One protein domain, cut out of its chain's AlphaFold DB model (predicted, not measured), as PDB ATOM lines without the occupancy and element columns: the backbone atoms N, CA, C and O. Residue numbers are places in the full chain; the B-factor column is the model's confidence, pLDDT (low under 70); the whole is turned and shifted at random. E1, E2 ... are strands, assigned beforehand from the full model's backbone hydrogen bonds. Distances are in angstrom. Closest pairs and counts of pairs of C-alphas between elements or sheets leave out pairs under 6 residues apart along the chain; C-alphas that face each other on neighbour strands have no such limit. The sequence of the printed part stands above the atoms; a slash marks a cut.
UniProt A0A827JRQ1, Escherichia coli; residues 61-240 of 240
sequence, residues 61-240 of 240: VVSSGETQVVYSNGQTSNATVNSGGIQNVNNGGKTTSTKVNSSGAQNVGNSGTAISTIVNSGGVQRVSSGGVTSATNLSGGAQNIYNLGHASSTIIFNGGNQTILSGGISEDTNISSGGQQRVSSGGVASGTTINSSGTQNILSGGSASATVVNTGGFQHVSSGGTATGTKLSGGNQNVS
ATOM      1  N   VAL A  61      46.385  81.191 -71.473       93.62
ATOM      2  CA  VAL A  61      45.665  82.131 -70.607       93.62
ATOM      3  C   VAL A  61      44.475  81.411 -69.986       93.62
ATOM      4  O   VAL A  61      43.713  80.767 -70.695       93.62
ATOM      5  N   VAL A  62      44.330  81.518 -68.667       94.06
ATOM      6  CA  VAL A  62      43.192  80.989 -67.909       94.06
ATOM      7  C   VAL A  62      42.378  82.172 -67.406       94.06
ATOM      8  O   VAL A  62      42.817  82.903 -66.511       94.06
ATOM      9  N   SER A  63      41.230  82.405 -68.030       93.94
ATOM     10  CA  SER A  63      40.369  83.571 -67.807       93.94
ATOM     11  C   SER A  63      39.256  83.299 -66.792       93.94
ATOM     12  O   SER A  63      39.136  82.206 -66.248       93.94
ATOM     13  N   SER A  64      38.436  84.314 -66.511       92.12
ATOM     14  CA  SER A  64      37.320  84.203 -65.568       92.12
ATOM     15  C   SER A  64      36.377  83.051 -65.920       92.12
ATOM     16  O   SER A  64      35.927  82.942 -67.059       92.12
ATOM     17  N   GLY A  65      36.079  82.203 -64.934       88.56
ATOM     18  CA  GLY A  65      35.218  81.030 -65.100       88.56
ATOM     19  C   GLY A  65      35.915  79.835 -65.753       88.56
ATOM     20  O   GLY A  65      35.339  78.750 -65.805       88.56
ATOM     21  N   GLU A  66      37.155  79.998 -66.210       93.69
ATOM     22  CA  GLU A  66      37.923  78.918 -66.803       93.69
ATOM     23  C   GLU A  66      38.702  78.136 -65.745       93.69
ATOM     24  O   GLU A  66      39.231  78.678 -64.770       93.69
ATOM     25  N   THR A  67      38.815  76.830 -65.973       93.94
ATOM     26  CA  THR A  67      39.701  75.955 -65.211       93.94
ATOM     27  C   THR A  67      40.605  75.196 -66.169       93.94
ATOM     28  O   THR A  67      40.122  74.392 -66.960       93.94
ATOM     29  N   GLN A  68      41.914  75.417 -66.068       94.00
ATOM     30  CA  GLN A  68      42.915  74.597 -66.739       94.00
ATOM     31  C   GLN A  68      43.361  73.482 -65.802       94.00
ATOM     32  O   GLN A  68      43.878  73.759 -64.722       94.00
ATOM     33  N   VAL A  69      43.245  72.228 -66.228       93.62
ATOM     34  CA  VAL A  69      43.848  71.092 -65.525       93.62
ATOM     35  C   VAL A  69      45.089  70.619 -66.272       93.62
ATOM     36  O   VAL A  69      45.023  70.305 -67.456       93.62
ATOM     37  N   VAL A  70      46.218  70.536 -65.574       94.50
ATOM     38  CA  VAL A  70      47.465  69.943 -66.070       94.50
ATOM     39  C   VAL A  70      47.579  68.543 -65.468       94.50
ATOM     40  O   VAL A  70      47.772  68.399 -64.259       94.50
ATOM     41  N   TYR A  71      47.387  67.518 -66.296       91.81
ATOM     42  CA  TYR A  71      47.437  66.108 -65.899       91.81
ATOM     43  C   TYR A  71      48.856  65.535 -66.004       91.81
ATOM     44  O   TYR A  71      49.792  66.220 -66.416       91.81
ATOM     45  N   SER A  72      48.999  64.249 -65.675       89.06
ATOM     46  CA  SER A  72      50.228  63.472 -65.851       89.06
ATOM     47  C   SER A  72      50.810  63.657 -67.249       89.06
ATOM     48  O   SER A  72      50.097  63.454 -68.229       89.06
ATOM     49  N   ASN A  73      52.100  63.992 -67.338       85.50
ATOM     50  CA  ASN A  73      52.832  64.277 -68.586       85.50
ATOM     51  C   ASN A  73      52.420  65.566 -69.318       85.50
ATOM     52  O   ASN A  73      53.030  65.915 -70.332       85.50
ATOM     53  N   GLY A  74      51.415  66.286 -68.821       92.56
ATOM     54  CA  GLY A  74      51.086  67.626 -69.273       92.56
ATOM     55  C   GLY A  74      52.047  68.651 -68.684       92.56
ATOM     56  O   GLY A  74      52.408  68.593 -67.504       92.56
ATOM     57  N   GLN A  75      52.460  69.608 -69.511       94.94
ATOM     58  CA  GLN A  75      53.317  70.706 -69.097       94.94
ATOM     59  C   GLN A  75      52.756  72.044 -69.570       94.94
ATOM     60  O   GLN A  75      52.313  72.163 -70.709       94.94
ATOM     61  N   THR A  76      52.811  73.074 -68.727       95.12
ATOM     62  CA  THR A  76      52.547  74.454 -69.167       95.12
ATOM     63  C   THR A  76      53.740  75.345 -68.900       95.12
ATOM     64  O   THR A  76      54.299  75.284 -67.806       95.12
ATOM     65  N   SER A  77      54.075  76.224 -69.838       96.00
ATOM     66  CA  SER A  77      55.098  77.254 -69.651       96.00
ATOM     67  C   SER A  77      54.517  78.648 -69.860       96.00
ATOM     68  O   SER A  77      53.702  78.860 -70.758       96.00
ATOM     69  N   ASN A  78      54.920  79.611 -69.029       95.00
ATOM     70  CA  ASN A  78      54.491  81.014 -69.126       95.00
ATOM     71  C   ASN A  78      52.960  81.196 -69.127       95.00
ATOM     72  O   ASN A  78      52.428  82.098 -69.775       95.00
ATOM     73  N   ALA A  79      52.230  80.313 -68.442       95.94
ATOM     74  CA  ALA A  79      50.781  80.426 -68.350       95.94
ATOM     75  C   ALA A  79      50.391  81.680 -67.551       95.94
ATOM     76  O   ALA A  79      51.037  82.008 -66.558       95.94
ATOM     77  N   THR A  80      49.321  82.367 -67.945       97.62
ATOM     78  CA  THR A  80      48.763  83.508 -67.208       97.62
ATOM     79  C   THR A  80      47.388  83.153 -66.663       97.62
ATOM     80  O   THR A  80      46.462  82.903 -67.428       97.62
ATOM     81  N   VAL A  81      47.239  83.158 -65.341       97.88
ATOM     82  CA  VAL A  81      45.972  82.913 -64.644       97.88
ATOM     83  C   VAL A  81      45.397  84.252 -64.194       97.88
ATOM     84  O   VAL A  81      45.944  84.906 -63.303       97.88
ATOM     85  N   ASN A  82      44.319  84.678 -64.841       96.88
ATOM     86  CA  ASN A  82      43.649  85.951 -64.589       96.88
ATOM     87  C   ASN A  82      42.554  85.823 -63.523       96.88
ATOM     88  O   ASN A  82      42.290  84.741 -63.005       96.88
ATOM     89  N   SER A  83      41.920  86.952 -63.196       96.44
ATOM     90  CA  SER A  83      40.804  87.017 -62.249       96.44
ATOM     91  C   SER A  83      39.726  85.985 -62.577       96.44
ATOM     92  O   SER A  83      39.254  85.923 -63.713       96.44
ATOM     93  N   GLY A  84      39.362  85.167 -61.587       92.44
ATOM     94  CA  GLY A  84      38.371  84.099 -61.722       92.44
ATOM     95  C   GLY A  84      38.861  82.854 -62.470       92.44
ATOM     96  O   GLY A  84      38.104  81.891 -62.572       92.44
ATOM     97  N   GLY A  85      40.094  82.861 -62.982       97.06
ATOM     98  CA  GLY A  85      40.729  81.708 -63.606       97.06
ATOM     99  C   GLY A  85      41.388  80.792 -62.580       97.06
ATOM    100  O   GLY A  85      41.944  81.247 -61.572       97.06
ATOM    101  N   ILE A  86      41.343  79.487 -62.848       97.06
ATOM    102  CA  ILE A  86      41.911  78.460 -61.969       97.06
ATOM    103  C   ILE A  86      42.840  77.535 -62.760       97.06
ATOM    104  O   ILE A  86      42.411  76.863 -63.691       97.06
ATOM    105  N   GLN A  87      44.109  77.433 -62.364       97.81
ATOM    106  CA  GLN A  87      45.029  76.415 -62.879       97.81
ATOM    107  C   GLN A  87      45.229  75.313 -61.832       97.81
ATOM    108  O   GLN A  87      45.835  75.549 -60.789       97.81
ATOM    109  N   ASN A  88      44.755  74.103 -62.118       96.94
ATOM    110  CA  ASN A  88      44.954  72.912 -61.296       96.94
ATOM    111  C   ASN A  88      46.121  72.084 -61.847       96.94
ATOM    112  O   ASN A  88      46.053  71.573 -62.964       96.94
ATOM    113  N   VAL A  89      47.178  71.922 -61.058       96.81
ATOM    114  CA  VAL A  89      48.340  71.086 -61.377       96.81
ATOM    115  C   VAL A  89      48.183  69.761 -60.630       96.81
ATOM    116  O   VAL A  89      48.393  69.710 -59.420       96.81
ATOM    117  N   ASN A  90      47.753  68.715 -61.337       90.81
ATOM    118  CA  ASN A  90      47.379  67.417 -60.761       90.81
ATOM    119  C   ASN A  90      48.464  66.349 -61.001       90.81
ATOM    120  O   ASN A  90      49.554  66.683 -61.446       90.81
ATOM    121  N   ASN A  91      48.168  65.077 -60.692       86.06
ATOM    122  CA  ASN A  91      49.102  63.940 -60.629       86.06
ATOM    123  C   ASN A  91      50.133  63.901 -61.771       86.06
ATOM    124  O   ASN A  91      49.813  63.452 -62.867       86.06
ATOM    125  N   GLY A  92      51.359  64.371 -61.516       85.56
ATOM    126  CA  GLY A  92      52.474  64.389 -62.471       85.56
ATOM    127  C   GLY A  92      52.468  65.543 -63.481       85.56
ATOM    128  O   GLY A  92      53.325  65.583 -64.366       85.56
ATOM    129  N   GLY A  93      51.515  66.467 -63.384       95.75
ATOM    130  CA  GLY A  93      51.484  67.700 -64.159       95.75
ATOM    131  C   GLY A  93      52.573  68.669 -63.706       95.75
ATOM    132  O   GLY A  93      52.887  68.767 -62.514       95.75
ATOM    133  N   LYS A  94      53.150  69.402 -64.662       97.25
ATOM    134  CA  LYS A  94      54.230  70.357 -64.393       97.25
ATOM    135  C   LYS A  94      53.921  71.733 -64.965       97.25
ATOM    136  O   LYS A  94      53.578  71.860 -66.136       97.25
ATOM    137  N   THR A  95      54.117  72.780 -64.181       97.94
ATOM    138  CA  THR A  95      54.026  74.158 -64.673       97.94
ATOM    139  C   THR A  95      55.335  74.897 -64.439       97.94
ATOM    140  O   THR A  95      56.022  74.677 -63.439       97.94
ATOM    141  N   THR A  96      55.719  75.744 -65.390       98.31
ATOM    142  CA  THR A  96      56.896  76.607 -65.295       98.31
ATOM    143  C   THR A  96      56.511  78.047 -65.602       98.31
ATOM    144  O   THR A  96      55.784  78.322 -66.560       98.31
ATOM    145  N   SER A  97      56.997  78.978 -64.785       97.88
ATOM    146  CA  SER A  97      56.814  80.419 -65.002       97.88
ATOM    147  C   SER A  97      55.346  80.857 -65.088       97.88
ATOM    148  O   SER A  97      55.016  81.797 -65.810       97.88
ATOM    149  N   THR A  98      54.436  80.180 -64.376       98.50
ATOM    150  CA  THR A  98      53.035  80.612 -64.308       98.50
ATOM    151  C   THR A  98      52.947  81.973 -63.617       98.50
ATOM    152  O   THR A  98      53.488  82.158 -62.529       98.50
ATOM    153  N   LYS A  99      52.211  82.913 -64.208       98.62
ATOM    154  CA  LYS A  99      51.838  84.185 -63.593       98.62
ATOM    155  C   LYS A  99      50.409  84.102 -63.067       98.62
ATOM    156  O   LYS A  99      49.478  83.917 -63.843       98.62
ATOM    157  N   VAL A 100      50.227  84.277 -61.763       98.75
ATOM    158  CA  VAL A 100      48.907  84.341 -61.122       98.75
ATOM    159  C   VAL A 100      48.600  85.802 -60.805       98.75
ATOM    160  O   VAL A 100      49.331  86.446 -60.050       98.75
ATOM    161  N   ASN A 101      47.566  86.353 -61.435       98.38
ATOM    162  CA  ASN A 101      47.134  87.739 -61.253       98.38
ATOM    163  C   ASN A 101      46.058  87.848 -60.164       98.38
ATOM    164  O   ASN A 101      45.622  86.843 -59.605       98.38
ATOM    165  N   SER A 102      45.635  89.080 -59.869       98.12
ATOM    166  CA  SER A 102      44.601  89.365 -58.869       98.12
ATOM    167  C   SER A 102      43.355  88.503 -59.074       98.12
ATOM    168  O   SER A 102      42.849  88.406 -60.194       98.12
ATOM    169  N   SER A 103      42.893  87.859 -57.999       97.25
ATOM    170  CA  SER A 103      41.759  86.923 -57.978       97.25
ATOM    171  C   SER A 103      41.909  85.678 -58.866       97.25
ATOM    172  O   SER A 103      40.943  84.938 -59.048       97.25
ATOM    173  N   GLY A 104      43.097  85.427 -59.420       98.38
ATOM    174  CA  GLY A 104      43.457  84.159 -60.048       98.38
ATOM    175  C   GLY A 104      43.971  83.157 -59.015       98.38
ATOM    176  O   GLY A 104      44.507  83.538 -57.966       98.38
ATOM    177  N   ALA A 105      43.835  81.865 -59.315       98.56
ATOM    178  CA  ALA A 105      44.307  80.803 -58.434       98.56
ATOM    179  C   ALA A 105      45.115  79.731 -59.172       98.56
ATOM    180  O   ALA A 105      44.663  79.177 -60.171       98.56
ATOM    181  N   GLN A 106      46.272  79.366 -58.622       98.75
ATOM    182  CA  GLN A 106      46.967  78.132 -58.985       98.75
ATOM    183  C   GLN A 106      46.868  77.140 -57.822       98.75
ATOM    184  O   GLN A 106      47.344  77.422 -56.724       98.75
ATOM    185  N   ASN A 107      46.263  75.979 -58.055       98.38
ATOM    186  CA  ASN A 107      46.192  74.894 -57.084       98.38
ATOM    187  C   ASN A 107      47.175  73.796 -57.504       98.38
ATOM    188  O   ASN A 107      47.014  73.181 -58.555       98.38
ATOM    189  N   VAL A 108      48.189  73.549 -56.684       98.44
ATOM    190  CA  VAL A 108      49.185  72.495 -56.883       98.44
ATOM    191  C   VAL A 108      48.789  71.322 -55.994       98.44
ATOM    192  O   VAL A 108      48.889  71.398 -54.770       98.44
ATOM    193  N   GLY A 109      48.229  70.288 -56.617       95.19
ATOM    194  CA  GLY A 109      47.662  69.117 -55.952       95.19
ATOM    195  C   GLY A 109      48.621  67.931 -55.898       95.19
ATOM    196  O   GLY A 109      49.814  68.070 -56.147       95.19
ATOM    197  N   ASN A 110      48.077  66.751 -55.593       92.06
ATOM    198  CA  ASN A 110      48.847  65.520 -55.415       92.06
ATOM    199  C   ASN A 110      49.788  65.246 -56.596       92.06
ATOM    200  O   ASN A 110      49.327  65.158 -57.733       92.06
ATOM    201  N   SER A 111      51.085  65.121 -56.310       92.38
ATOM    202  CA  SER A 111      52.173  64.916 -57.274       92.38
ATOM    203  C   SER A 111      52.266  65.976 -58.384       92.38
ATOM    204  O   SER A 111      52.931  65.754 -59.396       92.38
ATOM    205  N   GLY A 112      51.603  67.122 -58.225       97.44
ATOM    206  CA  GLY A 112      51.739  68.274 -59.108       97.44
ATOM    207  C   GLY A 112      52.996  69.073 -58.769       97.44
ATOM    208  O   GLY A 112      53.350  69.218 -57.600       97.44
ATOM    209  N   THR A 113      53.672  69.602 -59.790       98.19
ATOM    210  CA  THR A 113      54.885  70.417 -59.616       98.19
ATOM    211  C   THR A 113      54.726  71.788 -60.266       98.19
ATOM    212  O   THR A 113      54.478  71.868 -61.469       98.19
ATOM    213  N   ALA A 114      54.936  72.870 -59.514       98.69
ATOM    214  CA  ALA A 114      54.995  74.228 -60.063       98.69
ATOM    215  C   ALA A 114      56.361  74.875 -59.800       98.69
ATOM    216  O   ALA A 114      56.834  74.913 -58.666       98.69
ATOM    217  N   ILE A 115      57.000  75.403 -60.843       98.69
ATOM    218  CA  ILE A 115      58.346  75.989 -60.766       98.69
ATOM    219  C   ILE A 115      58.300  77.443 -61.228       98.69
ATOM    220  O   ILE A 115      57.678  77.755 -62.245       98.69
ATOM    221  N   SER A 116      58.969  78.330 -60.492       98.50
ATOM    222  CA  SER A 116      59.097  79.753 -60.838       98.50
ATOM    223  C   SER A 116      57.753  80.466 -60.999       98.50
ATOM    224  O   SER A 116      57.599  81.342 -61.849       98.50
ATOM    225  N   THR A 117      56.748  80.082 -60.206       98.81
ATOM    226  CA  THR A 117      55.444  80.759 -60.243       98.81
ATOM    227  C   THR A 117      55.580  82.172 -59.686       98.81
ATOM    228  O   THR A 117      56.145  82.360 -58.613       98.81
ATOM    229  N   ILE A 118      55.027  83.164 -60.380       98.81
ATOM    230  CA  ILE A 118      54.930  84.546 -59.906       98.81
ATOM    231  C   ILE A 118      53.497  84.790 -59.447       98.81
ATOM    232  O   ILE A 118      52.571  84.793 -60.261       98.81
ATOM    233  N   VAL A 119      53.309  85.032 -58.153       98.88
ATOM    234  CA  VAL A 119      52.005  85.367 -57.573       98.88
ATOM    235  C   VAL A 119      51.958  86.871 -57.327       98.88
ATOM    236  O   VAL A 119      52.619  87.390 -56.425       98.88
ATOM    237  N   ASN A 120      51.210  87.585 -58.166       98.75
ATOM    238  CA  ASN A 120      51.055  89.036 -58.069       98.75
ATOM    239  C   ASN A 120      50.032  89.403 -56.991       98.75
ATOM    240  O   ASN A 120      49.299  88.545 -56.499       98.75
ATOM    241  N   SER A 121      49.955  90.695 -56.672       98.56
ATOM    242  CA  SER A 121      48.962  91.247 -55.747       98.56
ATOM    243  C   SER A 121      47.548  90.717 -56.004       98.56
ATOM    244  O   SER A 121      47.047  90.771 -57.130       98.56
ATOM    245  N   GLY A 122      46.935  90.161 -54.955       97.75
ATOM    246  CA  GLY A 122      45.603  89.545 -54.983       97.75
ATOM    247  C   GLY A 122      45.531  88.135 -55.586       97.75
ATOM    248  O   GLY A 122      44.470  87.516 -55.539       97.75
ATOM    249  N   GLY A 123      46.616  87.618 -56.164       98.75
ATOM    250  CA  GLY A 123      46.700  86.242 -56.654       98.75
ATOM    251  C   GLY A 123      46.981  85.245 -55.531       98.75
ATOM    252  O   GLY A 123      47.552  85.600 -54.493       98.75
ATOM    253  N   VAL A 124      46.604  83.980 -55.743       98.88
ATOM    254  CA  VAL A 124      46.793  82.917 -54.743       98.88
ATOM    255  C   VAL A 124      47.389  81.654 -55.361       98.88
ATOM    256  O   VAL A 124      46.860  81.112 -56.329       98.88
ATOM    257  N   GLN A 125      48.442  81.124 -54.741       98.88
ATOM    258  CA  GLN A 125      48.913  79.756 -54.955       98.88
ATOM    259  C   GLN A 125      48.537  78.888 -53.744       98.88
ATOM    260  O   GLN A 125      48.828  79.236 -52.598       98.88
ATOM    261  N   ARG A 126      47.873  77.755 -53.975       98.81
ATOM    262  CA  ARG A 126      47.555  76.757 -52.944       98.81
ATOM    263  C   ARG A 126      48.385  75.508 -53.196       98.81
ATOM    264  O   ARG A 126      48.277  74.927 -54.269       98.81
ATOM    265  N   VAL A 127      49.185  75.105 -52.219       98.62
ATOM    266  CA  VAL A 127      50.006  73.892 -52.274       98.62
ATOM    267  C   VAL A 127      49.365  72.862 -51.358       98.62
ATOM    268  O   VAL A 127      49.452  72.968 -50.136       98.62
ATOM    269  N   SER A 128      48.631  71.930 -51.952       96.62
ATOM    270  CA  SER A 128      47.874  70.896 -51.245       96.62
ATOM    271  C   SER A 128      48.721  69.638 -51.029       96.62
ATOM    272  O   SER A 128      49.867  69.572 -51.466       96.62
ATOM    273  N   SER A 129      48.144  68.622 -50.382       95.50
ATOM    274  CA  SER A 129      48.796  67.331 -50.135       95.50
ATOM    275  C   SER A 129      49.447  66.749 -51.390       95.50
ATOM    276  O   SER A 129      48.770  66.555 -52.403       95.50
ATOM    277  N   GLY A 130      50.744  66.451 -51.300       93.31
ATOM    278  CA  GLY A 130      51.567  65.906 -52.381       93.31
ATOM    279  C   GLY A 130      51.975  66.925 -53.449       93.31
ATOM    280  O   GLY A 130      52.678  66.555 -54.388       93.31
ATOM    281  N   GLY A 131      51.533  68.179 -53.338       97.94
ATOM    282  CA  GLY A 131      51.930  69.265 -54.223       97.94
ATOM    283  C   GLY A 131      53.306  69.807 -53.863       97.94
ATOM    284  O   GLY A 131      53.619  70.003 -52.686       97.94
ATOM    285  N   VAL A 132      54.112  70.077 -54.888       98.38
ATOM    286  CA  VAL A 132      55.471  70.602 -54.740       98.38
ATOM    287  C   VAL A 132      55.614  71.901 -55.519       98.38
ATOM    288  O   VAL A 132      55.275  71.982 -56.703       98.38
ATOM    289  N   THR A 133      56.150  72.928 -54.868       98.81
ATOM    290  CA  THR A 133      56.507  74.187 -55.529       98.81
ATOM    291  C   THR A 133      57.963  74.540 -55.295       98.81
ATOM    292  O   THR A 133      58.503  74.251 -54.231       98.81
ATOM    293  N   SER A 134      58.597  75.162 -56.286       98.69
ATOM    294  CA  SER A 134      59.978  75.629 -56.176       98.69
ATOM    295  C   SER A 134      60.153  76.998 -56.823       98.69
ATOM    296  O   SER A 134      59.576  77.268 -57.882       98.69
ATOM    297  N   ALA A 135      60.958  77.856 -56.194       98.62
ATOM    298  CA  ALA A 135      61.284  79.195 -56.686       98.62
ATOM    299  C   ALA A 135      60.049  80.092 -56.914       98.62
ATOM    300  O   ALA A 135      60.011  80.893 -57.848       98.62
ATOM    301  N   THR A 136      59.005  79.938 -56.091       98.88
ATOM    302  CA  THR A 136      57.814  80.796 -56.151       98.88
ATOM    303  C   THR A 136      58.166  82.223 -55.716       98.88
ATOM    304  O   THR A 136      58.750  82.420 -54.655       98.88
ATOM    305  N   ASN A 137      57.746  83.221 -56.492       98.81
ATOM    306  CA  ASN A 137      57.915  84.644 -56.201       98.81
ATOM    307  C   ASN A 137      56.579  85.263 -55.773       98.81
ATOM    308  O   ASN A 137      55.657  85.388 -56.584       98.81
ATOM    309  N   LEU A 138      56.475  85.700 -54.518       98.81
ATOM    310  CA  LEU A 138      55.289  86.372 -53.978       98.81
ATOM    311  C   LEU A 138      55.443  87.890 -54.069       98.81
ATOM    312  O   LEU A 138      56.004  88.520 -53.177       98.81
ATOM    313  N   SER A 139      54.931  88.477 -55.149       97.94
ATOM    314  CA  SER A 139      54.981  89.916 -55.438       97.94
ATOM    315  C   SER A 139      53.655  90.595 -55.072       97.94
ATOM    316  O   SER A 139      52.924  91.075 -55.945       97.94
ATOM    317  N   GLY A 140      53.313  90.574 -53.782       97.69
ATOM    318  CA  GLY A 140      52.024  91.042 -53.252       97.69
ATOM    319  C   GLY A 140      50.949  89.953 -53.136       97.69
ATOM    320  O   GLY A 140      49.874  90.197 -52.595       97.69
ATOM    321  N   GLY A 141      51.205  88.767 -53.692       98.69
ATOM    322  CA  GLY A 141      50.292  87.627 -53.655       98.69
ATOM    323  C   GLY A 141      50.483  86.720 -52.440       98.69
ATOM    324  O   GLY A 141      51.383  86.922 -51.620       98.69
ATOM    325  N   ALA A 142      49.653  85.680 -52.355       98.88
ATOM    326  CA  ALA A 142      49.690  84.716 -51.258       98.88
ATOM    327  C   ALA A 142      50.054  83.297 -51.718       98.88
ATOM    328  O   ALA A 142      49.538  82.812 -52.726       98.88
ATOM    329  N   GLN A 143      50.869  82.596 -50.927       98.94
ATOM    330  CA  GLN A 143      51.036  81.144 -51.009       98.94
ATOM    331  C   GLN A 143      50.545  80.503 -49.713       98.94
ATOM    332  O   GLN A 143      51.000  80.855 -48.627       98.94
ATOM    333  N   ASN A 144      49.627  79.547 -49.834       98.88
ATOM    334  CA  ASN A 144      49.124  78.754 -48.717       98.88
ATOM    335  C   ASN A 144      49.605  77.313 -48.870       98.88
ATOM    336  O   ASN A 144      49.253  76.660 -49.854       98.88
ATOM    337  N   ILE A 145      50.385  76.832 -47.906       98.81
ATOM    338  CA  ILE A 145      50.953  75.481 -47.902       98.81
ATOM    339  C   ILE A 145      50.181  74.648 -46.883       98.81
ATOM    340  O   ILE A 145      50.262  74.898 -45.681       98.81
ATOM    341  N   TYR A 146      49.387  73.704 -47.376       98.56
ATOM    342  CA  TYR A 146      48.520  72.844 -46.575       98.56
ATOM    343  C   TYR A 146      49.235  71.549 -46.175       98.56
ATOM    344  O   TYR A 146      50.381  71.320 -46.552       98.56
ATOM    345  N   ASN A 147      48.533  70.697 -45.425       98.19
ATOM    346  CA  ASN A 147      49.021  69.392 -44.990       98.19
ATOM    347  C   ASN A 147      49.653  68.596 -46.142       98.19
ATOM    348  O   ASN A 147      49.002  68.405 -47.173       98.19
ATOM    349  N   LEU A 148      50.890  68.129 -45.944       97.12
ATOM    350  CA  LEU A 148      51.710  67.398 -46.920       97.12
ATOM    351  C   LEU A 148      52.014  68.178 -48.215       97.12
ATOM    352  O   LEU A 148      52.384  67.581 -49.226       97.12
ATOM    353  N   GLY A 149      51.815  69.495 -48.219       98.50
ATOM    354  CA  GLY A 149      52.292  70.393 -49.263       98.50
ATOM    355  C   GLY A 149      53.721  70.843 -48.970       98.50
ATOM    356  O   GLY A 149      54.070  71.102 -47.817       98.50
ATOM    357  N   HIS A 150      54.533  70.965 -50.021       98.69
ATOM    358  CA  HIS A 150      55.945  71.324 -49.910       98.69
ATOM    359  C   HIS A 150      56.282  72.521 -50.806       98.69
ATOM    360  O   HIS A 150      56.008  72.514 -52.011       98.69
ATOM    361  N   ALA A 151      56.900  73.551 -50.235       98.88
ATOM    362  CA  ALA A 151      57.445  74.679 -50.986       98.88
ATOM    363  C   ALA A 151      58.938  74.840 -50.701       98.88
ATOM    364  O   ALA A 151      59.341  74.838 -49.543       98.88
ATOM    365  N   SER A 152      59.746  75.032 -51.741       98.81
ATOM    366  CA  SER A 152      61.179  75.302 -51.606       98.81
ATOM    367  C   SER A 152      61.587  76.595 -52.302       98.81
ATOM    368  O   SER A 152      61.003  77.000 -53.316       98.81
ATOM    369  N   SER A 153      62.591  77.272 -51.744       98.75
ATOM    370  CA  SER A 153      63.210  78.467 -52.334       98.75
ATOM    371  C   SER A 153      62.208  79.581 -52.666       98.75
ATOM    372  O   SER A 153      62.361  80.293 -53.658       98.75
ATOM    373  N   THR A 154      61.140  79.717 -51.873       98.88
ATOM    374  CA  THR A 154      60.149  80.783 -52.081       98.88
ATOM    375  C   THR A 154      60.774  82.136 -51.751       98.88
ATOM    376  O   THR A 154      61.436  82.282 -50.726       98.88
ATOM    377  N   ILE A 155      60.543  83.141 -52.593       98.88
ATOM    378  CA  ILE A 155      60.964  84.521 -52.353       98.88
ATOM    379  C   ILE A 155      59.723  85.366 -52.080       98.88
ATOM    380  O   ILE A 155      58.812  85.449 -52.908       98.88
ATOM    381  N   ILE A 156      59.683  86.004 -50.914       98.88
ATOM    382  CA  ILE A 156      58.567  86.842 -50.480       98.88
ATOM    383  C   ILE A 156      58.970  88.308 -50.602       98.88
ATOM    384  O   ILE A 156      59.816  88.784 -49.845       98.88
ATOM    385  N   PHE A 157      58.378  89.018 -51.560       98.62
ATOM    386  CA  PHE A 157      58.582  90.454 -51.758       98.62
ATOM    387  C   PHE A 157      57.557  91.276 -50.972       98.62
ATOM    388  O   PHE A 157      56.699  90.732 -50.277       98.62
ATOM    389  N   ASN A 158      57.644  92.601 -51.097       98.12
ATOM    390  CA  ASN A 158      56.743  93.542 -50.444       98.12
ATOM    391  C   ASN A 158      55.263  93.183 -50.675       98.12
ATOM    392  O   ASN A 158      54.828  92.994 -51.815       98.12
ATOM    393  N   GLY A 159      54.503  93.068 -49.582       98.12
ATOM    394  CA  GLY A 159      53.089  92.693 -49.583       98.12
ATOM    395  C   GLY A 159      52.824  91.207 -49.843       98.12
ATOM    396  O   GLY A 159      51.676  90.776 -49.767       98.12
ATOM    397  N   GLY A 160      53.851  90.415 -50.166       98.81
ATOM    398  CA  GLY A 160      53.739  88.972 -50.327       98.81
ATOM    399  C   GLY A 160      53.548  88.268 -48.985       98.81
ATOM    400  O   GLY A 160      54.121  88.672 -47.969       98.81
ATOM    401  N   ASN A 161      52.765  87.188 -48.982       98.81
ATOM    402  CA  ASN A 161      52.490  86.413 -47.773       98.81
ATOM    403  C   ASN A 161      52.580  84.906 -48.030       98.81
ATOM    404  O   ASN A 161      51.804  84.357 -48.813       98.81
ATOM    405  N   GLN A 162      53.492  84.227 -47.341       98.94
ATOM    406  CA  GLN A 162      53.501  82.769 -47.279       98.94
ATOM    407  C   GLN A 162      52.903  82.319 -45.945       98.94
ATOM    408  O   GLN A 162      53.457  82.599 -44.883       98.94
ATOM    409  N   THR A 163      51.794  81.584 -45.986       98.94
ATOM    410  CA  THR A 163      51.223  80.921 -44.810       98.94
ATOM    411  C   THR A 163      51.477  79.421 -44.896       98.94
ATOM    412  O   THR A 163      51.023  78.753 -45.826       98.94
ATOM    413  N   ILE A 164      52.145  78.889 -43.879       98.88
ATOM    414  CA  ILE A 164      52.382  77.460 -43.692       98.88
ATOM    415  C   ILE A 164      51.368  76.970 -42.658       98.88
ATOM    416  O   ILE A 164      51.377  77.419 -41.506       98.88
ATOM    417  N   LEU A 165      50.438  76.125 -43.096       98.81
ATOM    418  CA  LEU A 165      49.380  75.553 -42.265       98.81
ATOM    419  C   LEU A 165      49.827  74.212 -41.661       98.81
ATOM    420  O   LEU A 165      50.932  73.742 -41.920       98.81
ATOM    421  N   SER A 166      48.960  73.598 -40.852       98.50
ATOM    422  CA  SER A 166      49.227  72.306 -40.213       98.50
ATOM    423  C   SER A 166      49.648  71.238 -41.225       98.50
ATOM    424  O   SER A 166      48.948  71.012 -42.217       98.50
ATOM    425  N   GLY A 167      50.808  70.621 -40.980       98.19
ATOM    426  CA  GLY A 167      51.438  69.617 -41.838       98.19
ATOM    427  C   GLY A 167      52.062  70.161 -43.127       98.19
ATOM    428  O   GLY A 167      52.560  69.373 -43.927       98.19
ATOM    429  N   GLY A 168      52.007  71.474 -43.364       98.75
ATOM    430  CA  GLY A 168      52.689  72.125 -44.477       98.75
ATOM    431  C   GLY A 168      54.168  72.351 -44.177       98.75
ATOM    432  O   GLY A 168      54.542  72.631 -43.033       98.75
ATOM    433  N   ILE A 169      55.002  72.248 -45.212       98.88
ATOM    434  CA  ILE A 169      56.460  72.367 -45.107       98.88
ATOM    435  C   ILE A 169      56.970  73.433 -46.082       98.88
ATOM    436  O   ILE A 169      56.629  73.428 -47.268       98.88
ATOM    437  N   SER A 170      57.802  74.341 -45.577       98.88
ATOM    438  CA  SER A 170      58.496  75.356 -46.370       98.88
ATOM    439  C   SER A 170      59.994  75.335 -46.090       98.88
ATOM    440  O   SER A 170      60.398  75.387 -44.930       98.88
ATOM    441  N   GLU A 171      60.803  75.301 -47.142       98.81
ATOM    442  CA  GLU A 171      62.264  75.225 -47.069       98.81
ATOM    443  C   GLU A 171      62.908  76.395 -47.826       98.81
ATOM    444  O   GLU A 171      62.425  76.824 -48.880       98.81
ATOM    445  N   ASP A 172      64.004  76.925 -47.283       98.81
ATOM    446  CA  ASP A 172      64.864  77.939 -47.909       98.81
ATOM    447  C   ASP A 172      64.118  79.202 -48.367       98.81
ATOM    448  O   ASP A 172      64.377  79.781 -49.428       98.81
ATOM    449  N   THR A 173      63.143  79.641 -47.569       98.94
ATOM    450  CA  THR A 173      62.374  80.850 -47.882       98.94
ATOM    451  C   THR A 173      63.220  82.107 -47.682       98.94
ATOM    452  O   THR A 173      63.781  82.321 -46.612       98.94
ATOM    453  N   ASN A 174      63.243  82.994 -48.676       98.88
ATOM    454  CA  ASN A 174      63.857  84.318 -48.589       98.88
ATOM    455  C   ASN A 174      62.785  85.393 -48.396       98.88
ATOM    456  O   ASN A 174      62.017  85.695 -49.311       98.88
ATOM    457  N   ILE A 175      62.749  86.006 -47.216       98.88
ATOM    458  CA  ILE A 175      61.818  87.088 -46.893       98.88
ATOM    459  C   ILE A 175      62.524  88.424 -47.132       98.88
ATOM    460  O   ILE A 175      63.502  88.751 -46.459       98.88
ATOM    461  N   SER A 176      62.050  89.182 -48.117       98.56
ATOM    462  CA  SER A 176      62.553  90.521 -48.447       98.56
ATOM    463  C   SER A 176      61.756  91.611 -47.722       98.56
ATOM    464  O   SER A 176      60.792  91.325 -47.014       98.56
ATOM    465  N   SER A 177      62.151  92.873 -47.911       98.12
ATOM    466  CA  SER A 177      61.478  94.035 -47.318       98.12
ATOM    467  C   SER A 177      59.970  94.036 -47.590       98.12
ATOM    468  O   SER A 177      59.540  93.947 -48.744       98.12
ATOM    469  N   GLY A 178      59.176  94.109 -46.518       97.81
ATOM    470  CA  GLY A 178      57.711  94.091 -46.558       97.81
ATOM    471  C   GLY A 178      57.087  92.712 -46.807       97.81
ATOM    472  O   GLY A 178      55.862  92.613 -46.880       97.81
ATOM    473  N   GLY A 179      57.894  91.658 -46.960       98.81
ATOM    474  CA  GLY A 179      57.429  90.280 -47.080       98.81
ATOM    475  C   GLY A 179      57.134  89.649 -45.719       98.81
ATOM    476  O   GLY A 179      57.772  89.971 -44.713       98.81
ATOM    477  N   GLN A 180      56.170  88.729 -45.690       98.88
ATOM    478  CA  GLN A 180      55.711  88.066 -44.469       98.88
ATOM    479  C   GLN A 180      55.646  86.544 -44.646       98.88
ATOM    480  O   GLN A 180      55.011  86.046 -45.577       98.88
ATOM    481  N   GLN A 181      56.243  85.796 -43.717       98.94
ATOM    482  CA  GLN A 181      56.023  84.354 -43.567       98.94
ATOM    483  C   GLN A 181      55.297  84.088 -42.246       98.94
ATOM    484  O   GLN A 181      55.711  84.577 -41.195       98.94
ATOM    485  N   ARG A 182      54.230  83.292 -42.281       98.94
ATOM    486  CA  ARG A 182      53.466  82.874 -41.102       98.94
ATOM    487  C   ARG A 182      53.514  81.360 -40.957       98.94
ATOM    488  O   ARG A 182      52.982  80.642 -41.801       98.94
ATOM    489  N   VAL A 183      54.102  80.891 -39.865       98.88
ATOM    490  CA  VAL A 183      54.158  79.474 -39.495       98.88
ATOM    491  C   VAL A 183      53.054  79.211 -38.476       98.88
ATOM    492  O   VAL A 183      53.134  79.667 -37.336       98.88
ATOM    493  N   SER A 184      51.978  78.553 -38.906       98.75
ATOM    494  CA  SER A 184      50.814  78.260 -38.056       98.75
ATOM    495  C   SER A 184      51.020  76.973 -37.253       98.75
ATOM    496  O   SER A 184      51.993  76.257 -37.470       98.75
ATOM    497  N   SER A 185      50.081  76.649 -36.358       98.69
ATOM    498  CA  SER A 185      50.101  75.392 -35.599       98.69
ATOM    499  C   SER A 185      50.265  74.170 -36.511       98.69
ATOM    500  O   SER A 185      49.517  74.018 -37.480       98.69
ATOM    501  N   GLY A 186      51.266  73.335 -36.219       98.50
ATOM    502  CA  GLY A 186      51.642  72.155 -37.002       98.50
ATOM    503  C   GLY A 186      52.386  72.450 -38.312       98.50
ATOM    504  O   GLY A 186      52.736  71.509 -39.019       98.50
ATOM    505  N   GLY A 187      52.597  73.718 -38.666       98.81
ATOM    506  CA  GLY A 187      53.385  74.122 -39.828       98.81
ATOM    507  C   GLY A 187      54.883  74.136 -39.529       98.81
ATOM    508  O   GLY A 187      55.294  74.438 -38.403       98.81
ATOM    509  N   VAL A 188      55.698  73.837 -40.544       98.88
ATOM    510  CA  VAL A 188      57.159  73.752 -40.416       98.88
ATOM    511  C   VAL A 188      57.853  74.634 -41.454       98.88
ATOM    512  O   VAL A 188      57.601  74.514 -42.653       98.88
ATOM    513  N   ALA A 189      58.749  75.504 -40.989       98.94
ATOM    514  CA  ALA A 189      59.671  76.272 -41.824       98.94
ATOM    515  C   ALA A 189      61.127  75.893 -41.512       98.94
ATOM    516  O   ALA A 189      61.504  75.833 -40.342       98.94
ATOM    517  N   SER A 190      61.964  75.693 -42.525       98.88
ATOM    518  CA  SER A 190      63.403  75.459 -42.358       98.88
ATOM    519  C   SER A 190      64.223  76.347 -43.297       98.88
ATOM    520  O   SER A 190      63.789  76.684 -44.398       98.88
ATOM    521  N   GLY A 191      65.402  76.783 -42.845       98.75
ATOM    522  CA  GLY A 191      66.339  77.543 -43.685       98.75
ATOM    523  C   GLY A 191      65.841  78.935 -44.095       98.75
ATOM    524  O   GLY A 191      66.330  79.515 -45.065       98.75
ATOM    525  N   THR A 192      64.856  79.499 -43.386       98.94
ATOM    526  CA  THR A 192      64.333  80.832 -43.707       98.94
ATOM    527  C   THR A 192      65.425  81.895 -43.541       98.94
ATOM    528  O   THR A 192      66.017  82.023 -42.473       98.94
ATOM    529  N   THR A 193      65.644  82.724 -44.560       98.94
ATOM    530  CA  THR A 193      66.475  83.933 -44.478       98.94
ATOM    531  C   THR A 193      65.581  85.168 -44.440       98.94
ATOM    532  O   THR A 193      64.812  85.423 -45.368       98.94
ATOM    533  N   ILE A 194      65.682  85.952 -43.369       98.88
ATOM    534  CA  ILE A 194      64.904  87.174 -43.153       98.88
ATOM    535  C   ILE A 194      65.811  88.379 -43.383       98.88
ATOM    536  O   ILE A 194      66.764  88.597 -42.635       98.88
ATOM    537  N   ASN A 195      65.519  89.162 -44.418       98.81
ATOM    538  CA  ASN A 195      66.258  90.378 -44.751       98.81
ATOM    539  C   ASN A 195      65.621  91.620 -44.114       98.81
ATOM    540  O   ASN A 195      64.584  91.533 -43.460       98.81
ATOM    541  N   SER A 196      66.252  92.779 -44.314       98.56
ATOM    542  CA  SER A 196      65.789  94.061 -43.774       98.56
ATOM    543  C   SER A 196      64.304  94.305 -44.063       98.56
ATOM    544  O   SER A 196      63.867  94.183 -45.209       98.56
ATOM    545  N   SER A 197      63.539  94.617 -43.014       98.31
ATOM    546  CA  SER A 197      62.082  94.816 -43.018       98.31
ATOM    547  C   SER A 197      61.247  93.606 -43.463       98.31
ATOM    548  O   SER A 197      60.052  93.750 -43.722       98.31
ATOM    549  N   GLY A 198      61.848  92.421 -43.573       98.75
ATOM    550  CA  GLY A 198      61.137  91.153 -43.700       98.75
ATOM    551  C   GLY A 198      60.728  90.619 -42.331       98.75
ATOM    552  O   GLY A 198      61.349  90.934 -41.308       98.75
ATOM    553  N   THR A 199      59.683  89.796 -42.292       98.88
ATOM    554  CA  THR A 199      59.181  89.255 -41.026       98.88
ATOM    555  C   THR A 199      58.770  87.788 -41.130       98.88
ATOM    556  O   THR A 199      58.029  87.394 -42.031       98.88
ATOM    557  N   GLN A 200      59.212  86.984 -40.162       98.94
ATOM    558  CA  GLN A 200      58.703  85.636 -39.911       98.94
ATOM    559  C   GLN A 200      57.923  85.633 -38.594       98.94
ATOM    560  O   GLN A 200      58.473  85.973 -37.551       98.94
ATOM    561  N   ASN A 201      56.663  85.208 -38.631       98.88
ATOM    562  CA  ASN A 201      55.819  85.026 -37.453       98.88
ATOM    563  C   ASN A 201      55.608  83.534 -37.204       98.88
ATOM    564  O   ASN A 201      54.996  82.845 -38.023       98.88
ATOM    565  N   ILE A 202      56.096  83.043 -36.073       98.88
ATOM    566  CA  ILE A 202      55.960  81.659 -35.628       98.88
ATOM    567  C   ILE A 202      54.894  81.641 -34.543       98.88
ATOM    568  O   ILE A 202      55.120  82.096 -33.423       98.88
ATOM    569  N   LEU A 203      53.708  81.170 -34.911       98.81
ATOM    570  CA  LEU A 203      52.550  81.147 -34.027       98.81
ATOM    571  C   LEU A 203      52.598  79.936 -33.088       98.81
ATOM    572  O   LEU A 203      53.430  79.043 -33.239       98.81
ATOM    573  N   SER A 204      51.661  79.888 -32.139       98.62
ATOM    574  CA  SER A 204      51.516  78.755 -31.223       98.62
ATOM    575  C   SER A 204      51.402  77.424 -31.980       98.62
ATOM    576  O   SER A 204      50.589  77.294 -32.900       98.62
ATOM    577  N   GLY A 205      52.242  76.451 -31.619       98.44
ATOM    578  CA  GLY A 205      52.355  75.145 -32.274       98.44
ATOM    579  C   GLY A 205      53.091  75.145 -33.620       98.44
ATOM    580  O   GLY A 205      53.224  74.082 -34.223       98.44
ATOM    581  N   GLY A 206      53.524  76.300 -34.131       98.81
ATOM    582  CA  GLY A 206      54.359  76.400 -35.328       98.81
ATOM    583  C   GLY A 206      55.836  76.181 -35.002       98.81
ATOM    584  O   GLY A 206      56.289  76.505 -33.902       98.81
ATOM    585  N   SER A 207      56.596  75.653 -35.964       98.88
ATOM    586  CA  SER A 207      58.026  75.375 -35.792       98.88
ATOM    587  C   SER A 207      58.865  75.986 -36.910       98.88
ATOM    588  O   SER A 207      58.612  75.738 -38.089       98.88
ATOM    589  N   ALA A 208      59.906  76.728 -36.542       98.88
ATOM    590  CA  ALA A 208      60.956  77.164 -37.452       98.88
ATOM    591  C   ALA A 208      62.324  76.621 -37.025       98.88
ATOM    592  O   ALA A 208      62.642  76.578 -35.831       98.88
ATOM    593  N   SER A 209      63.156  76.247 -37.994       98.81
ATOM    594  CA  SER A 209      64.536  75.833 -37.752       98.81
ATOM    595  C   SER A 209      65.526  76.494 -38.708       98.81
ATOM    596  O   SER A 209      65.190  76.842 -39.841       98.81
ATOM    597  N   ALA A 210      66.765  76.671 -38.242       98.62
ATOM    598  CA  ALA A 210      67.874  77.217 -39.030       98.62
ATOM    599  C   ALA A 210      67.567  78.582 -39.683       98.62
ATOM    600  O   ALA A 210      68.063  78.889 -40.766       98.62
ATOM    601  N   THR A 211      66.741  79.410 -39.031       98.88
ATOM    602  CA  THR A 211      66.427  80.752 -39.528       98.88
ATOM    603  C   THR A 211      67.652  81.660 -39.424       98.88
ATOM    604  O   THR A 211      68.253  81.773 -38.358       98.88
ATOM    605  N   VAL A 212      67.986  82.388 -40.488       98.88
ATOM    606  CA  VAL A 212      68.961  83.487 -40.457       98.88
ATOM    607  C   VAL A 212      68.212  84.815 -40.450       98.88
ATOM    608  O   VAL A 212      67.432  85.091 -41.358       98.88
ATOM    609  N   VAL A 213      68.457  85.656 -39.448       98.81
ATOM    610  CA  VAL A 213      67.847  86.989 -39.337       98.81
ATOM    611  C   VAL A 213      68.923  88.049 -39.568       98.81
ATOM    612  O   VAL A 213      69.749  88.309 -38.692       98.81
ATOM    613  N   ASN A 214      68.943  88.633 -40.765       98.81
ATOM    614  CA  ASN A 214      69.893  89.678 -41.151       98.81
ATOM    615  C   ASN A 214      69.495  91.041 -40.567       98.81
ATOM    616  O   ASN A 214      68.378  91.217 -40.078       98.81
ATOM    617  N   THR A 215      70.399  92.020 -40.647       98.69
ATOM    618  CA  THR A 215      70.172  93.394 -40.180       98.69
ATOM    619  C   THR A 215      68.825  93.961 -40.623       98.69
ATOM    620  O   THR A 215      68.519  94.014 -41.815       98.69
ATOM    621  N   GLY A 216      68.027  94.394 -39.643       97.94
ATOM    622  CA  GLY A 216      66.688  94.955 -39.849       97.94
ATOM    623  C   GLY A 216      65.579  93.931 -40.112       97.94
ATOM    624  O   GLY A 216      64.443  94.340 -40.330       97.94
ATOM    625  N   GLY A 217      65.876  92.628 -40.133       98.75
ATOM    626  CA  GLY A 217      64.879  91.560 -40.214       98.75
ATOM    627  C   GLY A 217      64.297  91.199 -38.844       98.75
ATOM    628  O   GLY A 217      64.954  91.379 -37.812       98.75
ATOM    629  N   PHE A 218      63.078  90.656 -38.843       98.75
ATOM    630  CA  PHE A 218      62.344  90.328 -37.618       98.75
ATOM    631  C   PHE A 218      61.834  88.884 -37.607       98.75
ATOM    632  O   PHE A 218      61.115  88.453 -38.508       98.75
ATOM    633  N   GLN A 219      62.155  88.145 -36.548       98.88
ATOM    634  CA  GLN A 219      61.517  86.873 -36.216       98.88
ATOM    635  C   GLN A 219      60.685  87.049 -34.942       98.88
ATOM    636  O   GLN A 219      61.224  87.372 -33.887       98.88
ATOM    637  N   HIS A 220      59.380  86.813 -35.016       98.81
ATOM    638  CA  HIS A 220      58.487  86.811 -33.859       98.81
ATOM    639  C   HIS A 220      58.097  85.377 -33.519       98.81
ATOM    640  O   HIS A 220      57.582  84.660 -34.375       98.81
ATOM    641  N   VAL A 221      58.323  84.966 -32.277       98.75
ATOM    642  CA  VAL A 221      57.944  83.655 -31.748       98.75
ATOM    643  C   VAL A 221      56.879  83.874 -30.682       98.75
ATOM    644  O   VAL A 221      57.171  84.397 -29.610       98.75
ATOM    645  N   SER A 222      55.637  83.511 -30.991       98.50
ATOM    646  CA  SER A 222      54.533  83.583 -30.032       98.50
ATOM    647  C   SER A 222      54.629  82.477 -28.980       98.50
ATOM    648  O   SER A 222      55.245  81.438 -29.216       98.50
ATOM    649  N   SER A 223      53.931  82.646 -27.858       98.25
ATOM    650  CA  SER A 223      53.766  81.616 -26.833       98.25
ATOM    651  C   SER A 223      53.307  80.272 -27.426       98.25
ATOM    652  O   SER A 223      52.309  80.175 -28.149       98.25
ATOM    653  N   GLY A 224      54.080  79.219 -27.149       97.69
ATOM    654  CA  GLY A 224      53.896  77.874 -27.706       97.69
ATOM    655  C   GLY A 224      54.445  77.672 -29.125       97.69
ATOM    656  O   GLY A 224      54.342  76.568 -29.655       97.69
ATOM    657  N   GLY A 225      55.004  78.702 -29.762       98.62
ATOM    658  CA  GLY A 225      55.787  78.584 -30.991       98.62
ATOM    659  C   GLY A 225      57.217  78.123 -30.698       98.62
ATOM    660  O   GLY A 225      57.741  78.341 -29.607       98.62
ATOM    661  N   THR A 226      57.859  77.473 -31.669       98.75
ATOM    662  CA  THR A 226      59.226  76.948 -31.523       98.75
ATOM    663  C   THR A 226      60.144  77.512 -32.602       98.75
ATOM    664  O   THR A 226      59.856  77.398 -33.790       98.75
ATOM    665  N   ALA A 227      61.280  78.082 -32.196       98.69
ATOM    666  CA  ALA A 227      62.368  78.477 -33.087       98.69
ATOM    667  C   ALA A 227      63.668  77.807 -32.625       98.69
ATOM    668  O   ALA A 227      64.089  78.000 -31.486       98.69
ATOM    669  N   THR A 228      64.307  77.019 -33.490       98.62
ATOM    670  CA  THR A 228      65.557  76.309 -33.167       98.62
ATOM    671  C   THR A 228      66.671  76.671 -34.144       98.62
ATOM    672  O   THR A 228      66.448  76.824 -35.342       98.62
ATOM    673  N   GLY A 229      67.899  76.840 -33.649       98.19
ATOM    674  CA  GLY A 229      69.041  77.170 -34.508       98.19
ATOM    675  C   GLY A 229      68.933  78.523 -35.225       98.19
ATOM    676  O   GLY A 229      69.503  78.678 -36.302       98.19
ATOM    677  N   THR A 230      68.200  79.493 -34.664       98.56
ATOM    678  CA  THR A 230      68.165  80.856 -35.209       98.56
ATOM    679  C   THR A 230      69.551  81.503 -35.120       98.56
ATOM    680  O   THR A 230      70.139  81.577 -34.041       98.56
ATOM    681  N   LYS A 231      70.050  82.037 -36.239       98.69
ATOM    682  CA  LYS A 231      71.259  82.866 -36.320       98.69
ATOM    683  C   LYS A 231      70.878  84.336 -36.502       98.69
ATOM    684  O   LYS A 231      70.368  84.718 -37.553       98.69
ATOM    685  N   LEU A 232      71.191  85.174 -35.516       98.38
ATOM    686  CA  LEU A 232      71.026  86.626 -35.613       98.38
ATOM    687  C   LEU A 232      72.286  87.262 -36.214       98.38
ATOM    688  O   LEU A 232      73.332  87.317 -35.572       98.38
ATOM    689  N   SER A 233      72.183  87.757 -37.446       97.88
ATOM    690  CA  SER A 233      73.238  88.488 -38.166       97.88
ATOM    691  C   SER A 233      72.910  89.988 -38.206       97.88
ATOM    692  O   SER A 233      72.871  90.593 -39.275       97.88
ATOM    693  N   GLY A 234      72.600  90.567 -37.041       96.12
ATOM    694  CA  GLY A 234      72.205  91.976 -36.880       96.12
ATOM    695  C   GLY A 234      70.693  92.242 -36.868       96.12
ATOM    696  O   GLY A 234      70.288  93.397 -36.743       96.12
ATOM    697  N   GLY A 235      69.861  91.209 -37.026       98.12
ATOM    698  CA  GLY A 235      68.404  91.295 -36.887       98.12
ATOM    699  C   GLY A 235      67.897  90.924 -35.492       98.12
ATOM    700  O   GLY A 235      68.682  90.632 -34.589       98.12
ATOM    701  N   ASN A 236      66.570  90.889 -35.343       98.31
ATOM    702  CA  ASN A 236      65.914  90.707 -34.047       98.31
ATOM    703  C   ASN A 236      65.071  89.427 -34.010       98.31
ATOM    704  O   ASN A 236      64.292  89.157 -34.926       98.31
ATOM    705  N   GLN A 237      65.164  88.690 -32.902       98.56
ATOM    706  CA  GLN A 237      64.178  87.685 -32.514       98.56
ATOM    707  C   GLN A 237      63.448  88.170 -31.258       98.56
ATOM    708  O   GLN A 237      64.083  88.417 -30.236       98.56
ATOM    709  N   ASN A 238      62.121  88.256 -31.330       98.19
ATOM    710  CA  ASN A 238      61.267  88.548 -30.185       98.19
ATOM    711  C   ASN A 238      60.487  87.289 -29.811       98.19
ATOM    712  O   ASN A 238      59.829  86.702 -30.670       98.19
ATOM    713  N   VAL A 239      60.532  86.910 -28.536       97.19
ATOM    714  CA  VAL A 239      59.789  85.769 -27.991       97.19
ATOM    715  C   VAL A 239      58.790  86.297 -26.966       97.19
ATOM    716  O   VAL A 239      59.194  86.993 -26.034       97.19
ATOM    717  N   SER A 240      57.499  86.016 -27.162       91.06
ATOM    718  CA  SER A 240      56.405  86.550 -26.331       91.06
ATOM    719  C   SER A 240      55.240  85.585 -26.207       91.06
ATOM    720  O   SER A 240      54.720  85.190 -27.276       91.06
TER     721      SER A 240
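This is residues 61 to 240 of the 240 residues of a protein of Escherichia coli (UniProt A0A827JRQ1). The chain is wound in stacked turns, a solenoid along the longest axis: two long parallel sheets make two of its sides, and a row of short parallel pairings, with E7 and E10 and with E19 and E22 in it, makes a third. The two long sheets form a sandwich, two sheets face to face, their best planes 27 degrees apart and their strands at 51 degrees to each other. There are 180 printed residues, no named helix and 23 named strands, E1 to E23 in order along the chain; one sheet runs E1 E3 E5 E8 E11 E13 E15 E17 E20 E23, the other E2 E4 E6 E9 E12 E14 E16 E18 E21, both parallel. The class is all strand, although under half of the residues, 80 of 180, are in named strands. The whole is compact, with a radius of gyration of the C-alphas of 15.8 A, and elongated, spanning 45 by 26 by 21 A.

The sheet of ten strands begins at its edge strand E1, residues 67 to 70, which is parallel to E3, residues 86 to 89, at 14 degrees; N 68 and O 86 are within hydrogen-bond range at 2.8 A. At its far end E20, residues 218 to 221, is parallel to the edge strand E23, residues 236 to 239, with N 221 and O 238 2.8 A apart. This sheet is twisted: from edge to edge its strands' lines turn by 103 degrees. The sheet of nine begins at its edge strand E2, residues 74 to 77, parallel to E4, residues 94 to 96, at 7 degrees, with N 96 and O 76 2.8 A apart. It ends with E18, residues 207 to 209, parallel to the edge strand E21, residues 226 to 228, at 10 degrees, with N 208 and O 226 2.8 A apart. Between the two sheets, the closest C-alphas of E1 and E4 are those of Val 70 and Lys 94, 7.0 A apart. E6, residues 113 to 115, runs on into E7, residues 118 to 120, across a break of 2 residues at 77 degrees. E9, residues 132 to 134, likewise runs on into E10, residues 137 to 139, at 73 degrees. E7 and E10 are parallel, with N 119 and O 137 2.8 A apart. E18 runs on into E19, residues 212 to 214, at 76 degrees, and E21 into E22, residues 231 to 233, at 73 degrees; E19 and E22 are parallel, with N 233 and O 213 2.8 A apart. Outside the named strands there are short parallel pairings, among them residues 61 to 62 with residues 80 to 81, residues 99 to 100 with residues 118 to 119 of E7, and residues 155 to 156 with residues 174 to 175.

E1 starts at C-alpha 67, (39.701, 75.955, -65.211), and is 9.9 A long; E2 is 10.4 A. The other strands are E5, residues 105 to 108; E8, 124 to 127; E11, 142 to 145; E12, 150 to 152; E13, 161 to 164; E14, 169 to 171; E15, 180 to 183; E16, 188 to 190; and E17, 199 to 202. E11 begins at C-alpha 142, (49.690, 84.716, -51.258), and its centre is nearest to the mean of the C-alphas, at 4.6 A. E15 is 10.0 A long. E23, 9.9 A long, ends at C-alpha 239, (59.789, 85.769, -27.991).

The two C-alphas farthest apart are those of Asn 73 and Ser 240, 47.9 A. The printed part has no cut and ends at the chain's last residue, 240. The links E2 to E3, E4 to E5, E12 to E13, E14 to E15 and E16 to E17 are short, the other links are tight, and there is no long link. The mean pLDDT of the printed part is 97.5, and no printed residue is under 70.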